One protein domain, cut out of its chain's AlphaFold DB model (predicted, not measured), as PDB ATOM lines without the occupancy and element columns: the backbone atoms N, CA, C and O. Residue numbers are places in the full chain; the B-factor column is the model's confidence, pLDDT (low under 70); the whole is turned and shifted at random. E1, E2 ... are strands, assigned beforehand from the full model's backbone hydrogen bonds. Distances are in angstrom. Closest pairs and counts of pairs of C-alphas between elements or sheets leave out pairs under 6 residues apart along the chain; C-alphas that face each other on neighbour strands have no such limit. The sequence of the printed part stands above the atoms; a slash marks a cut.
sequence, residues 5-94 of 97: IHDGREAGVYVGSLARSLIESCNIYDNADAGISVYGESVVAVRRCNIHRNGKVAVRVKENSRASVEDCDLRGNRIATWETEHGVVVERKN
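AT A GLANCE: This is residues 5 to 94 of the 97 residues of the protein "Right-handed parallel beta-helix repeat-containing protein" of Acidobacteria bacterium (UniProt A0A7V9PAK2). The chain is wound in stacked turns as a short solenoid with a roughly three-sided cross-section. Two of its walls are parallel sheets of four strands, in the orders E2, E5, E8, E10 and E1, E4, E7, E9; the small parallel sheet of E3 and E6 lies on the third side. The printed part has 90 residues with no named helix and ten named strands, E1 to E10 in chain order; its class is all strand, though under half of the residues, 42 of the 90, are in named elements. It is compact, with a radius of gyration of the C-alphas of 11.4 A and spans of 27 by 26 by 20 A.

IN THESE COORDINATES: In one large sheet, E2 is residues 20 to 24, 13.5 A long, E5 is residues 43 to 47, 13.5 A, E8 is residues 66 to 70, 13.4 A, and E10 is residues 89 to 93, 13.3 A. In the other, E1 is residues 13 to 15, 6.6 A, E4 is residues 36 to 38, 6.7 A, E7 is residues 57 to 61, 10.4 A, and E9 is residues 80 to 84, 10.9 A. E3 is residues 27 to 29, 6.5 A, and E6 is residues 50 to 52, 6.4 A. E1 begins at C-alpha 13 (46.367, -2.832, 12.357), and E10 ends at C-alpha 93 (44.109, -7.993, 31.846).

HOW THE PARTS SIT: In the sheet E2 E5 E8 E10, E2 and E10 are the edge strands. N 23 and O 45 are within hydrogen-bond range at 2.8 A, as are N 46 and O 68 at 2.8 A and N 67 and O 89 at 2.9 A. This sheet and the sheet E1 E4 E7 E9 form a sandwich, two sheets face to face, 9.7 A centre to centre where they face each other, with their strands at 30 degrees. In the second sheet, N 15 and O 37 are 2.8 A apart, N 38 and O 60 2.8 A, and N 61 and O 83 2.9 A, each within hydrogen-bond range. The closest C-alphas of E4 and E5, those of Val 38 and Val 44, are 7.4 A apart. E2 runs on into E3 across a break of 2 residues, at 97 degrees. E3 and E6 are parallel, with N 28 and O 50 within hydrogen-bond range at 2.8 A. Residues 5 to 6 pair in parallel with residues 28 to 29 of E3. The closest C-alphas of E6 and E7, those of Ile 51 and Ala 58, are 5.8 A apart.

THE WHOLE: The two C-alphas farthest apart, those of Asp 7 and Gly 87, are 31.0 A apart. The printed part has no cut. No link is long; E3 to E4 and E8 to E9 are short links, and the others are tight. The mean pLDDT of the printed part is 98.1, and no printed residue is under 70.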
ATOM      1  N   ILE A   5      40.048  -8.781  10.009       98.81
ATOM      2  CA  ILE A   5      41.233  -8.205   9.361       98.81
ATOM      3  C   ILE A   5      42.237  -9.331   9.137       98.81
ATOM      4  O   ILE A   5      42.748  -9.899  10.105       98.81
ATOM      5  N   HIS A   6      42.486  -9.678   7.879       98.75
ATOM      6  CA  HIS A   6      43.308 -10.831   7.536       98.75
ATOM      7  C   HIS A   6      43.946 -10.731   6.154       98.75
ATOM      8  O   HIS A   6      43.603  -9.840   5.377       98.75
ATOM      9  N   ASP A   7      44.886 -11.643   5.881       98.56
ATOM     10  CA  ASP A   7      45.644 -11.756   4.625       98.56
ATOM     11  C   ASP A   7      46.398 -10.469   4.226       98.56
ATOM     12  O   ASP A   7      46.750 -10.249   3.063       98.56
ATOM     13  N   GLY A   8      46.675  -9.600   5.203       98.19
ATOM     14  CA  GLY A   8      47.493  -8.409   5.020       98.19
ATOM     15  C   GLY A   8      48.961  -8.766   4.786       98.19
ATOM     16  O   GLY A   8      49.513  -9.673   5.406       98.19
ATOM     17  N   ARG A   9      49.635  -8.009   3.914       98.44
ATOM     18  CA  ARG A   9      51.084  -8.156   3.668       98.44
ATOM     19  C   ARG A   9      51.969  -7.568   4.771       98.44
ATOM     20  O   ARG A   9      53.168  -7.828   4.781       98.44
ATOM     21  N   GLU A  10      51.388  -6.798   5.682       98.44
ATOM     22  CA  GLU A  10      52.070  -6.199   6.829       98.44
ATOM     23  C   GLU A  10      51.284  -6.483   8.114       98.44
ATOM     24  O   GLU A  10      50.729  -7.574   8.268       98.44
ATOM     25  N   ALA A  11      51.274  -5.541   9.061       98.56
ATOM     26  CA  ALA A  11      50.480  -5.670  10.265       98.56
ATOM     27  C   ALA A  11      48.985  -5.551   9.944       98.56
ATOM     28  O   ALA A  11      48.596  -4.770   9.077       98.56
ATOM     29  N   GLY A  12      48.140  -6.284  10.673       98.62
ATOM     30  CA  GLY A  12      46.687  -6.182  10.500       98.62
ATOM     31  C   GLY A  12      46.166  -4.786  10.859       98.62
ATOM     32  O   GLY A  12      45.364  -4.199  10.135       98.62
ATOM     33  N   VAL A  13      46.653  -4.218  11.965       98.69
ATOM     34  CA  VAL A  13      46.367  -2.832  12.357       98.69
ATOM     35  C   VAL A  13      47.656  -2.106  12.708       98.69
ATOM     36  O   VAL A  13      48.419  -2.568  13.555       98.69
ATOM     37  N   TYR A  14      47.859  -0.936  12.108       98.56
ATOM     38  CA  TYR A  14      48.931  -0.011  12.454       98.56
ATOM     39  C   TYR A  14      48.356   1.226  13.156       98.56
ATOM     40  O   TYR A  14      47.451   1.878  12.636       98.56
ATOM     41  N   VAL A  15      48.878   1.545  14.338       98.44
ATOM     42  CA  VAL A  15      48.534   2.733  15.126       98.44
ATOM     43  C   VAL A  15      49.807   3.554  15.296       98.44
ATOM     44  O   VAL A  15      50.756   3.087  15.920       98.44
ATOM     45  N   GLY A  16      49.838   4.762  14.739       97.56
ATOM     46  CA  GLY A  16      51.026   5.615  14.735       97.56
ATOM     47  C   GLY A  16      50.696   7.100  14.838       97.56
ATOM     48  O   GLY A  16      49.528   7.480  14.815       97.56
ATOM     49  N   SER A  17      51.737   7.935  14.896       96.12
ATOM     50  CA  SER A  17      51.630   9.400  14.802       96.12
ATOM     51  C   SER A  17      50.721  10.027  15.866       96.12
ATOM     52  O   SER A  17      49.787  10.757  15.538       96.12
ATOM     53  N   LEU A  18      50.999   9.752  17.147       97.62
ATOM     54  CA  LEU A  18      50.254  10.277  18.301       97.62
ATOM     55  C   LEU A  18      48.767   9.872  18.312       97.62
ATOM     56  O   LEU A  18      47.929  10.533  18.936       97.62
ATOM     57  N   ALA A  19      48.415   8.786  17.621       98.19
ATOM     58  CA  ALA A  19      47.034   8.348  17.507       98.19
ATOM     59  C   ALA A  19      46.488   7.815  18.835       98.19
ATOM     60  O   ALA A  19      47.189   7.208  19.646       98.19
ATOM     61  N   ARG A  20      45.176   7.989  19.024       98.38
ATOM     62  CA  ARG A  20      44.411   7.420  20.139       98.38
ATOM     63  C   ARG A  20      43.290   6.561  19.583       98.38
ATOM     64  O   ARG A  20      42.383   7.082  18.939       98.38
ATOM     65  N   SER A  21      43.366   5.254  19.810       97.50
ATOM     66  CA  SER A  21      42.516   4.286  19.111       97.50
ATOM     67  C   SER A  21      41.850   3.278  20.040       97.50
ATOM     68  O   SER A  21      42.386   2.917  21.087       97.50
ATOM     69  N   LEU A  22      40.689   2.781  19.610       98.62
ATOM     70  CA  LEU A  22      39.984   1.666  20.234       98.62
ATOM     71  C   LEU A  22      39.744   0.559  19.206       98.62
ATOM     72  O   LEU A  22      39.002   0.741  18.236       98.62
ATOM     73  N   ILE A  23      40.298  -0.616  19.481       98.75
ATOM     74  CA  ILE A  23      40.097  -1.838  18.708       98.75
ATOM     75  C   ILE A  23      39.263  -2.779  19.570       98.75
ATOM     76  O   ILE A  23      39.641  -3.143  20.677       98.75
ATOM     77  N   GLU A  24      38.081  -3.143  19.089       98.81
ATOM     78  CA  GLU A  24      37.123  -3.896  19.893       98.81
ATOM     79  C   GLU A  24      36.397  -4.948  19.073       98.81
ATOM     80  O   GLU A  24      35.855  -4.635  18.000       98.81
ATOM     81  N   SER A  25      36.271  -6.138  19.669       98.69
ATOM     82  CA  SER A  25      35.481  -7.247  19.132       98.69
ATOM     83  C   SER A  25      35.904  -7.604  17.712       98.69
ATOM     84  O   SER A  25      35.060  -7.860  16.860       98.69
ATOM     85  N   CYS A  26      37.206  -7.544  17.438       98.88
ATOM     86  CA  CYS A  26      37.770  -7.837  16.127       98.88
ATOM     87  C   CYS A  26      38.425  -9.221  16.105       98.88
ATOM     88  O   CYS A  26      38.932  -9.695  17.123       98.88
ATOM     89  N   ASN A  27      38.455  -9.827  14.919       98.88
ATOM     90  CA  ASN A  27      39.251 -11.015  14.632       98.88
ATOM     91  C   ASN A  27      40.391 -10.622  13.681       98.88
ATOM     92  O   ASN A  27      40.109 -10.152  12.576       98.88
ATOM     93  N   ILE A  28      41.647 -10.751  14.116       98.94
ATOM     94  CA  ILE A  28      42.833 -10.261  13.395       98.94
ATOM     95  C   ILE A  28      43.816 -11.413  13.195       98.94
ATOM     96  O   ILE A  28      44.453 -11.861  14.153       98.94
ATOM     97  N   TYR A  29      43.934 -11.910  11.968       98.88
ATOM     98  CA  TYR A  29      44.639 -13.167  11.734       98.88
ATOM     99  C   TYR A  29      45.254 -13.304  10.350       98.88
ATOM    100  O   TYR A  29      44.899 -12.566   9.449       98.88
ATOM    101  N   ASP A  30      46.176 -14.255  10.188       98.75
ATOM    102  CA  ASP A  30      46.831 -14.580   8.911       98.75
ATOM    103  C   ASP A  30      47.451 -13.350   8.194       98.75
ATOM    104  O   ASP A  30      47.635 -13.343   6.981       98.75
ATOM    105  N   ASN A  31      47.812 -12.292   8.938       98.88
ATOM    106  CA  ASN A  31      48.591 -11.169   8.405       98.88
ATOM    107  C   ASN A  31      50.083 -11.514   8.443       98.88
ATOM    108  O   ASN A  31      50.538 -12.195   9.360       98.88
ATOM    109  N   ALA A  32      50.868 -11.045   7.477       98.75
ATOM    110  CA  ALA A  32      52.261 -11.464   7.321       98.75
ATOM    111  C   ALA A  32      53.220 -10.896   8.390       98.75
ATOM    112  O   ALA A  32      54.314 -11.439   8.567       98.75
ATOM    113  N   ASP A  33      52.830  -9.845   9.119       98.69
ATOM    114  CA  ASP A  33      53.610  -9.277  10.230       98.69
ATOM    115  C   ASP A  33      52.887  -9.423  11.587       98.69
ATOM    116  O   ASP A  33      52.483 -10.528  11.951       98.69
ATOM    117  N   ALA A  34      52.783  -8.355  12.389       98.81
ATOM    118  CA  ALA A  34      52.097  -8.386  13.675       98.81
ATOM    119  C   ALA A  34      50.572  -8.294  13.502       98.81
ATOM    120  O   ALA A  34      50.081  -7.697  12.549       98.81
ATOM    121  N   GLY A  35      49.798  -8.814  14.452       98.81
ATOM    122  CA  GLY A  35      48.357  -8.553  14.469       98.81
ATOM    123  C   GLY A  35      48.068  -7.057  14.637       98.81
ATOM    124  O   GLY A  35      47.376  -6.447  13.820       98.81
ATOM    125  N   ILE A  36      48.648  -6.451  15.674       98.88
ATOM    126  CA  ILE A  36      48.564  -5.015  15.960       98.88
ATOM    127  C   ILE A  36      49.967  -4.456  16.195       98.88
ATOM    128  O   ILE A  36      50.748  -5.018  16.959       98.88
ATOM    129  N   SER A  37      50.252  -3.319  15.573       98.75
ATOM    130  CA  SER A  37      51.507  -2.576  15.646       98.75
ATOM    131  C   SER A  37      51.240  -1.161  16.163       98.75
ATOM    132  O   SER A  37      50.438  -0.443  15.569       98.75
ATOM    133  N   VAL A  38      51.894  -0.759  17.255       98.62
ATOM    134  CA  VAL A  38      51.711   0.548  17.913       98.62
ATOM    135  C   VAL A  38      53.045   1.291  17.996       98.62
ATOM    136  O   VAL A  38      54.004   0.760  18.553       98.62
ATOM    137  N   TYR A  39      53.083   2.505  17.449       97.88
ATOM    138  CA  TYR A  39      54.283   3.319  17.229       97.88
ATOM    139  C   TYR A  39      54.015   4.819  17.444       97.88
ATOM    140  O   TYR A  39      52.866   5.243  17.568       97.88
ATOM    141  N   GLY A  40      55.067   5.640  17.441       96.56
ATOM    142  CA  GLY A  40      55.004   7.100  17.465       96.56
ATOM    143  C   GLY A  40      54.186   7.683  18.612       96.56
ATOM    144  O   GLY A  40      53.233   8.416  18.344       96.56
ATOM    145  N   GLU A  41      54.523   7.335  19.859       97.38
ATOM    146  CA  GLU A  41      53.888   7.867  21.077       97.38
ATOM    147  C   GLU A  41      52.356   7.690  21.098       97.38
ATOM    148  O   GLU A  41      51.601   8.487  21.667       97.38
ATOM    149  N   SER A  42      51.868   6.629  20.453       98.38
ATOM    150  CA  SER A  42      50.436   6.378  20.315       98.38
ATOM    151  C   SER A  42      49.858   5.649  21.522       98.38
ATOM    152  O   SER A  42      50.558   4.993  22.293       98.38
ATOM    153  N   VAL A  43      48.538   5.728  21.668       98.50
ATOM    154  CA  VAL A  43      47.786   5.044  22.721       98.50
ATOM    155  C   VAL A  43      46.692   4.188  22.098       98.50
ATOM    156  O   VAL A  43      45.835   4.691  21.366       98.50
ATOM    157  N   VAL A  44      46.676   2.896  22.417       98.69
ATOM    158  CA  VAL A  44      45.623   1.981  21.960       98.69
ATOM    159  C   VAL A  44      44.954   1.261  23.125       98.69
ATOM    160  O   VAL A  44      45.619   0.800  24.047       98.69
ATOM    161  N   ALA A  45      43.632   1.136  23.049       98.81
ATOM    162  CA  ALA A  45      42.856   0.203  23.853       98.81
ATOM    163  C   ALA A  45      42.365  -0.945  22.963       98.81
ATOM    164  O   ALA A  45      41.724  -0.709  21.933       98.81
ATOM    165  N   VAL A  46      42.654  -2.183  23.354       98.88
ATOM    166  CA  VAL A  46      42.260  -3.405  22.650       98.88
ATOM    167  C   VAL A  46      41.403  -4.244  23.585       98.88
ATOM    168  O   VAL A  46      41.838  -4.583  24.681       98.88
ATOM    169  N   ARG A  47      40.179  -4.579  23.165       98.81
ATOM    170  CA  ARG A  47      39.239  -5.322  24.013       98.81
ATOM    171  C   ARG A  47      38.456  -6.394  23.273       98.81
ATOM    172  O   ARG A  47      37.928  -6.137  22.185       98.81
ATOM    173  N   ARG A  48      38.286  -7.563  23.896       98.81
ATOM    174  CA  ARG A  48      37.473  -8.670  23.352       98.81
ATOM    175  C   ARG A  48      37.882  -9.077  21.934       98.81
ATOM    176  O   ARG A  48      37.022  -9.337  21.095       98.81
ATOM    177  N   CYS A  49      39.176  -9.060  21.639       98.88
ATOM    178  CA  CYS A  49      39.703  -9.397  20.321       98.88
ATOM    179  C   CYS A  49      40.299 -10.804  20.308       98.88
ATOM    180  O   CYS A  49      40.788 -11.303  21.319       98.88
ATOM    181  N   ASN A  50      40.292 -11.414  19.128       98.88
ATOM    182  CA  ASN A  50      41.008 -12.648  18.849       98.88
ATOM    183  C   ASN A  50      42.112 -12.334  17.831       98.88
ATOM    184  O   ASN A  50      41.815 -11.878  16.726       98.88
ATOM    185  N   ILE A  51      43.375 -12.490  18.227       98.88
ATOM    186  CA  ILE A  51      44.547 -12.085  17.442       98.88
ATOM    187  C   ILE A  51      45.477 -13.287  17.326       98.88
ATOM    188  O   ILE A  51      46.200 -13.603  18.266       98.88
ATOM    189  N   HIS A  52      45.463 -13.969  16.183       98.88
ATOM    190  CA  HIS A  52      46.102 -15.281  16.045       98.88
ATOM    191  C   HIS A  52      46.662 -15.522  14.647       98.88
ATOM    192  O   HIS A  52      46.230 -14.909  13.681       98.88
ATOM    193  N   ARG A  53      47.586 -16.478  14.516       98.75
ATOM    194  CA  ARG A  53      48.193 -16.899  13.241       98.75
ATOM    195  C   ARG A  53      48.824 -15.771  12.415       98.75
ATOM    196  O   ARG A  53      49.036 -15.930  11.220       98.75
ATOM    197  N   ASN A  54      49.171 -14.645  13.036       98.88
ATOM    198  CA  ASN A  54      49.934 -13.613  12.346       98.88
ATOM    199  C   ASN A  54      51.405 -14.046  12.227       98.88
ATOM    200  O   ASN A  54      51.932 -14.795  13.059       98.88
ATOM    201  N   GLY A  55      52.058 -13.587  11.163       98.69
ATOM    202  CA  GLY A  55      53.381 -14.012  10.724       98.69
ATOM    203  C   GLY A  55      54.510 -13.619  11.671       98.69
ATOM    204  O   GLY A  55      55.591 -14.205  11.588       98.69
ATOM    205  N   LYS A  56      54.266 -12.693  12.606       98.75
ATOM    206  CA  LYS A  56      55.177 -12.399  13.716       98.75
ATOM    207  C   LYS A  56      54.487 -12.496  15.072       98.75
ATOM    208  O   LYS A  56      54.330 -13.600  15.591       98.75
ATOM    209  N   VAL A  57      54.131 -11.360  15.665       98.88
ATOM    210  CA  VAL A  57      53.618 -11.282  17.039       98.88
ATOM    211  C   VAL A  57      52.147 -10.890  17.094       98.88
ATOM    212  O   VAL A  57      51.628 -10.335  16.128       98.88
ATOM    213  N   ALA A  58      51.456 -11.151  18.206       98.81
ATOM    214  CA  ALA A  58      50.071 -10.696  18.352       98.81
ATOM    215  C   ALA A  58      50.012  -9.164  18.443       98.81
ATOM    216  O   ALA A  58      49.360  -8.511  17.628       98.81
ATOM    217  N   VAL A  59      50.735  -8.596  19.412       98.81
ATOM    218  CA  VAL A  59      50.762  -7.153  19.673       98.81
ATOM    219  C   VAL A  59      52.203  -6.670  19.804       98.81
ATOM    220  O   VAL A  59      52.982  -7.193  20.604       98.81
ATOM    221  N   ARG A  60      52.542  -5.640  19.028       98.75
ATOM    222  CA  ARG A  60      53.813  -4.925  19.083       98.75
ATOM    223  C   ARG A  60      53.598  -3.503  19.587       98.75
ATOM    224  O   ARG A  60      52.757  -2.791  19.045       98.75
ATOM    225  N   VAL A  61      54.390  -3.080  20.570       98.62
ATOM    226  CA  VAL A  61      54.354  -1.717  21.125       98.62
ATOM    227  C   VAL A  61      55.769  -1.149  21.173       98.62
ATOM    228  O   VAL A  61      56.643  -1.720  21.827       98.62
ATOM    229  N   LYS A  62      55.989  -0.037  20.470       97.94
ATOM    230  CA  LYS A  62      57.282   0.645  20.332       97.94
ATOM    231  C   LYS A  62      57.130   2.166  20.375       97.94
ATOM    232  O   LYS A  62      56.018   2.687  20.436       97.94
ATOM    233  N   GLU A  63      58.249   2.874  20.353       96.25
ATOM    234  CA  GLU A  63      58.390   4.326  20.265       96.25
ATOM    235  C   GLU A  63      57.588   5.066  21.337       96.25
ATOM    236  O   GLU A  63      56.705   5.866  21.030       96.25
ATOM    237  N   ASN A  64      57.856   4.751  22.610       95.88
ATOM    238  CA  ASN A  64      57.184   5.348  23.778       95.88
ATOM    239  C   ASN A  64      55.644   5.237  23.756       95.88
ATOM    240  O   ASN A  64      54.937   5.992  24.429       95.88
ATOM    241  N   SER A  65      55.103   4.292  22.986       97.94
ATOM    242  CA  SER A  65      53.663   4.073  22.890       97.94
ATOM    243  C   SER A  65      53.107   3.319  24.096       97.94
ATOM    244  O   SER A  65      53.827   2.716  24.898       97.94
ATOM    245  N   ARG A  66      51.779   3.339  24.218       98.38
ATOM    246  CA  ARG A  66      51.042   2.712  25.313       98.38
ATOM    247  C   ARG A  66      49.921   1.832  24.777       98.38
ATOM    248  O   ARG A  66      49.201   2.225  23.859       98.38
ATOM    249  N   ALA A  67      49.737   0.668  25.384       98.56
ATOM    250  CA  ALA A  67      48.646  -0.236  25.045       98.56
ATOM    251  C   ALA A  67      47.941  -0.748  26.302       98.56
ATOM    252  O   ALA A  67      48.597  -1.223  27.225       98.56
ATOM    253  N   SER A  68      46.612  -0.704  26.321       98.75
ATOM    254  CA  SER A  68      45.804  -1.514  27.232       98.75
ATOM    255  C   SER A  68      45.143  -2.633  26.440       98.75
ATOM    256  O   SER A  68      44.508  -2.390  25.414       98.75
ATOM    257  N   VAL A  69      45.333  -3.875  26.876       98.88
ATOM    258  CA  VAL A  69      44.802  -5.057  26.198       98.88
ATOM    259  C   VAL A  69      44.068  -5.914  27.211       98.88
ATOM    260  O   VAL A  69      44.677  -6.437  28.151       98.88
ATOM    261  N   GLU A  70      42.758  -6.038  27.018       98.88
ATOM    262  CA  GLU A  70      41.867  -6.720  27.950       98.88
ATOM    263  C   GLU A  70      40.928  -7.729  27.281       98.88
ATOM    264  O   GLU A  70      40.425  -7.516  26.174       98.88
ATOM    265  N   ASP A  71      40.662  -8.831  27.981       98.81
ATOM    266  CA  ASP A  71      39.716  -9.875  27.573       98.81
ATOM    267  C   ASP A  71      39.987 -10.420  26.150       98.81
ATOM    268  O   ASP A  71      39.056 -10.675  25.382       98.81
ATOM    269  N   CYS A  72      41.260 -10.547  25.754       98.88
ATOM    270  CA  CYS A  72      41.659 -10.993  24.413       98.88
ATOM    271  C   CYS A  72      42.238 -12.420  24.398       98.88
ATOM    272  O   CYS A  72      42.836 -12.871  25.372       98.88
ATOM    273  N   ASP A  73      42.125 -13.113  23.261       98.81
ATOM    274  CA  ASP A  73      42.916 -14.321  22.966       98.81
ATOM    275  C   ASP A  73      44.011 -13.955  21.957       98.81
ATOM    276  O   ASP A  73      43.717 -13.490  20.857       98.81
ATOM    277  N   LEU A  74      45.270 -14.101  22.364       98.81
ATOM    278  CA  LEU A  74      46.453 -13.643  21.628       98.81
ATOM    279  C   LEU A  74      47.371 -14.808  21.215       98.81
ATOM    280  O   LEU A  74      48.495 -14.602  20.745       98.81
ATOM    281  N   ARG A  75      46.926 -16.050  21.426       98.62
ATOM    282  CA  ARG A  75      47.744 -17.252  21.226       98.62
ATOM    283  C   ARG A  75      47.836 -17.641  19.752       98.62
ATOM    284  O   ARG A  75      46.994 -17.299  18.926       98.62
ATOM    285  N   GLY A  76      48.858 -18.431  19.430       98.19
ATOM    286  CA  GLY A  76      49.015 -19.029  18.103       98.19
ATOM    287  C   GLY A  76      49.544 -18.072  17.032       98.19
ATOM    288  O   GLY A  76      49.326 -18.321  15.851       98.19
ATOM    289  N   ASN A  77      50.208 -16.980  17.416       98.69
ATOM    290  CA  ASN A  77      51.011 -16.166  16.498       98.69
ATOM    291  C   ASN A  77      52.397 -16.801  16.316       98.69
ATOM    292  O   ASN A  77      52.878 -17.505  17.202       98.69
ATOM    293  N   ARG A  78      53.020 -16.594  15.152       98.56
ATOM    294  CA  ARG A  78      54.173 -17.396  14.711       98.56
ATOM    295  C   ARG A  78      55.409 -17.263  15.598       98.56
ATOM    296  O   ARG A  78      56.141 -18.236  15.744       98.56
ATOM    297  N   ILE A  79      55.678 -16.068  16.115       98.38
ATOM    298  CA  ILE A  79      56.920 -15.766  16.838       98.38
ATOM    299  C   ILE A  79      56.671 -15.648  18.338       98.38
ATOM    300  O   ILE A  79      57.315 -16.341  19.118       98.38
ATOM    301  N   ALA A  80      55.755 -14.774  18.752       98.25
ATOM    302  CA  ALA A  80      55.454 -14.542  20.161       98.25
ATOM    303  C   ALA A  80      54.092 -13.863  20.335       98.25
ATOM    304  O   ALA A  80      53.501 -13.347  19.388       98.25
ATOM    305  N   THR A  81      53.608 -13.798  21.567       98.50
ATOM    306  CA  THR A  81      52.389 -13.048  21.890       98.50
ATOM    307  C   THR A  81      52.659 -11.537  21.909       98.50
ATOM    308  O   THR A  81      51.846 -10.755  21.418       98.50
ATOM    309  N   TRP A  82      53.838 -11.121  22.382       98.19
ATOM    310  CA  TRP A  82      54.187  -9.715  22.604       98.19
ATOM    311  C   TRP A  82      55.556  -9.360  22.037       98.19
ATOM    312  O   TRP A  82      56.496 -10.145  22.143       98.19
ATOM    313  N   GLU A  83      55.677  -8.143  21.514       98.31
ATOM    314  CA  GLU A  83      56.961  -7.492  21.240       98.31
ATOM    315  C   GLU A  83      56.930  -6.068  21.800       98.31
ATOM    316  O   GLU A  83      56.114  -5.243  21.388       98.31
ATOM    317  N   THR A  84      57.818  -5.775  22.743       97.50
ATOM    318  CA  THR A  84      57.897  -4.478  23.426       97.50
ATOM    319  C   THR A  84      59.344  -4.012  23.502       97.50
ATOM    320  O   THR A  84      60.247  -4.841  23.606       97.50
ATOM    321  N   GLU A  85      59.568  -2.702  23.505       93.75
ATOM    322  CA  GLU A  85      60.885  -2.105  23.770       93.75
ATOM    323  C   GLU A  85      60.945  -1.418  25.143       93.75
ATOM    324  O   GLU A  85      59.950  -1.338  25.862       93.75
ATOM    325  N   HIS A  86      62.118  -0.924  25.538       88.19
ATOM    326  CA  HIS A  86      62.245  -0.171  26.784       88.19
ATOM    327  C   HIS A  86      61.413   1.120  26.751       88.19
ATOM    328  O   HIS A  86      61.433   1.851  25.769       88.19
ATOM    329  N   GLY A  87      60.715   1.419  27.849       84.62
ATOM    330  CA  GLY A  87      59.976   2.676  28.022       84.62
ATOM    331  C   GLY A  87      58.514   2.653  27.570       84.62
ATOM    332  O   GLY A  87      57.788   3.601  27.862       84.62
ATOM    333  N   VAL A  88      58.038   1.576  26.934       94.81
ATOM    334  CA  VAL A  88      56.603   1.435  26.627       94.81
ATOM    335  C   VAL A  88      55.808   0.990  27.853       94.81
ATOM    336  O   VAL A  88      56.321   0.307  28.741       94.81
ATOM    337  N   VAL A  89      54.522   1.340  27.883       95.69
ATOM    338  CA  VAL A  89      53.599   0.916  28.946       95.69
ATOM    339  C   VAL A  89      52.553  -0.015  28.356       95.69
ATOM    340  O   VAL A  89      51.797   0.385  27.469       95.69
ATOM    341  N   VAL A  90      52.487  -1.247  28.863       97.69
ATOM    342  CA  VAL A  90      51.495  -2.235  28.433       97.69
ATOM    343  C   VAL A  90      50.723  -2.761  29.637       97.69
ATOM    344  O   VAL A  90      51.291  -3.396  30.521       97.69
ATOM    345  N   GLU A  91      49.418  -2.513  29.650       98.44
ATOM    346  CA  GLU A  91      48.485  -3.071  30.625       98.44
ATOM    347  C   GLU A  91      47.829  -4.325  30.036       98.44
ATOM    348  O   GLU A  91      47.270  -4.286  28.939       98.44
ATOM    349  N   ARG A  92      47.907  -5.447  30.760       98.19
ATOM    350  CA  ARG A  92      47.401  -6.763  30.333       98.19
ATOM    351  C   ARG A  92      46.407  -7.269  31.361       98.19
ATOM    352  O   ARG A  92      46.750  -7.381  32.537       98.19
ATOM    353  N   LYS A  93      45.181  -7.572  30.937       98.69
ATOM    354  CA  LYS A  93      44.109  -7.993  31.846       98.69
ATOM    355  C   LYS A  93      43.256  -9.089  31.222       98.69
ATOM    356  O   LYS A  93      42.744  -8.918  30.128       98.69
ATOM    357  N   ASN A  94      43.056 -10.199  31.935       98.50
ATOM    358  CA  ASN A  94      42.181 -11.303  31.504       98.50
ATOM    359  C   ASN A  94      42.472 -11.844  30.087       98.50
ATOM    360  O   ASN A  94      41.565 -12.311  29.398       98.50
TER     361      ASN A  94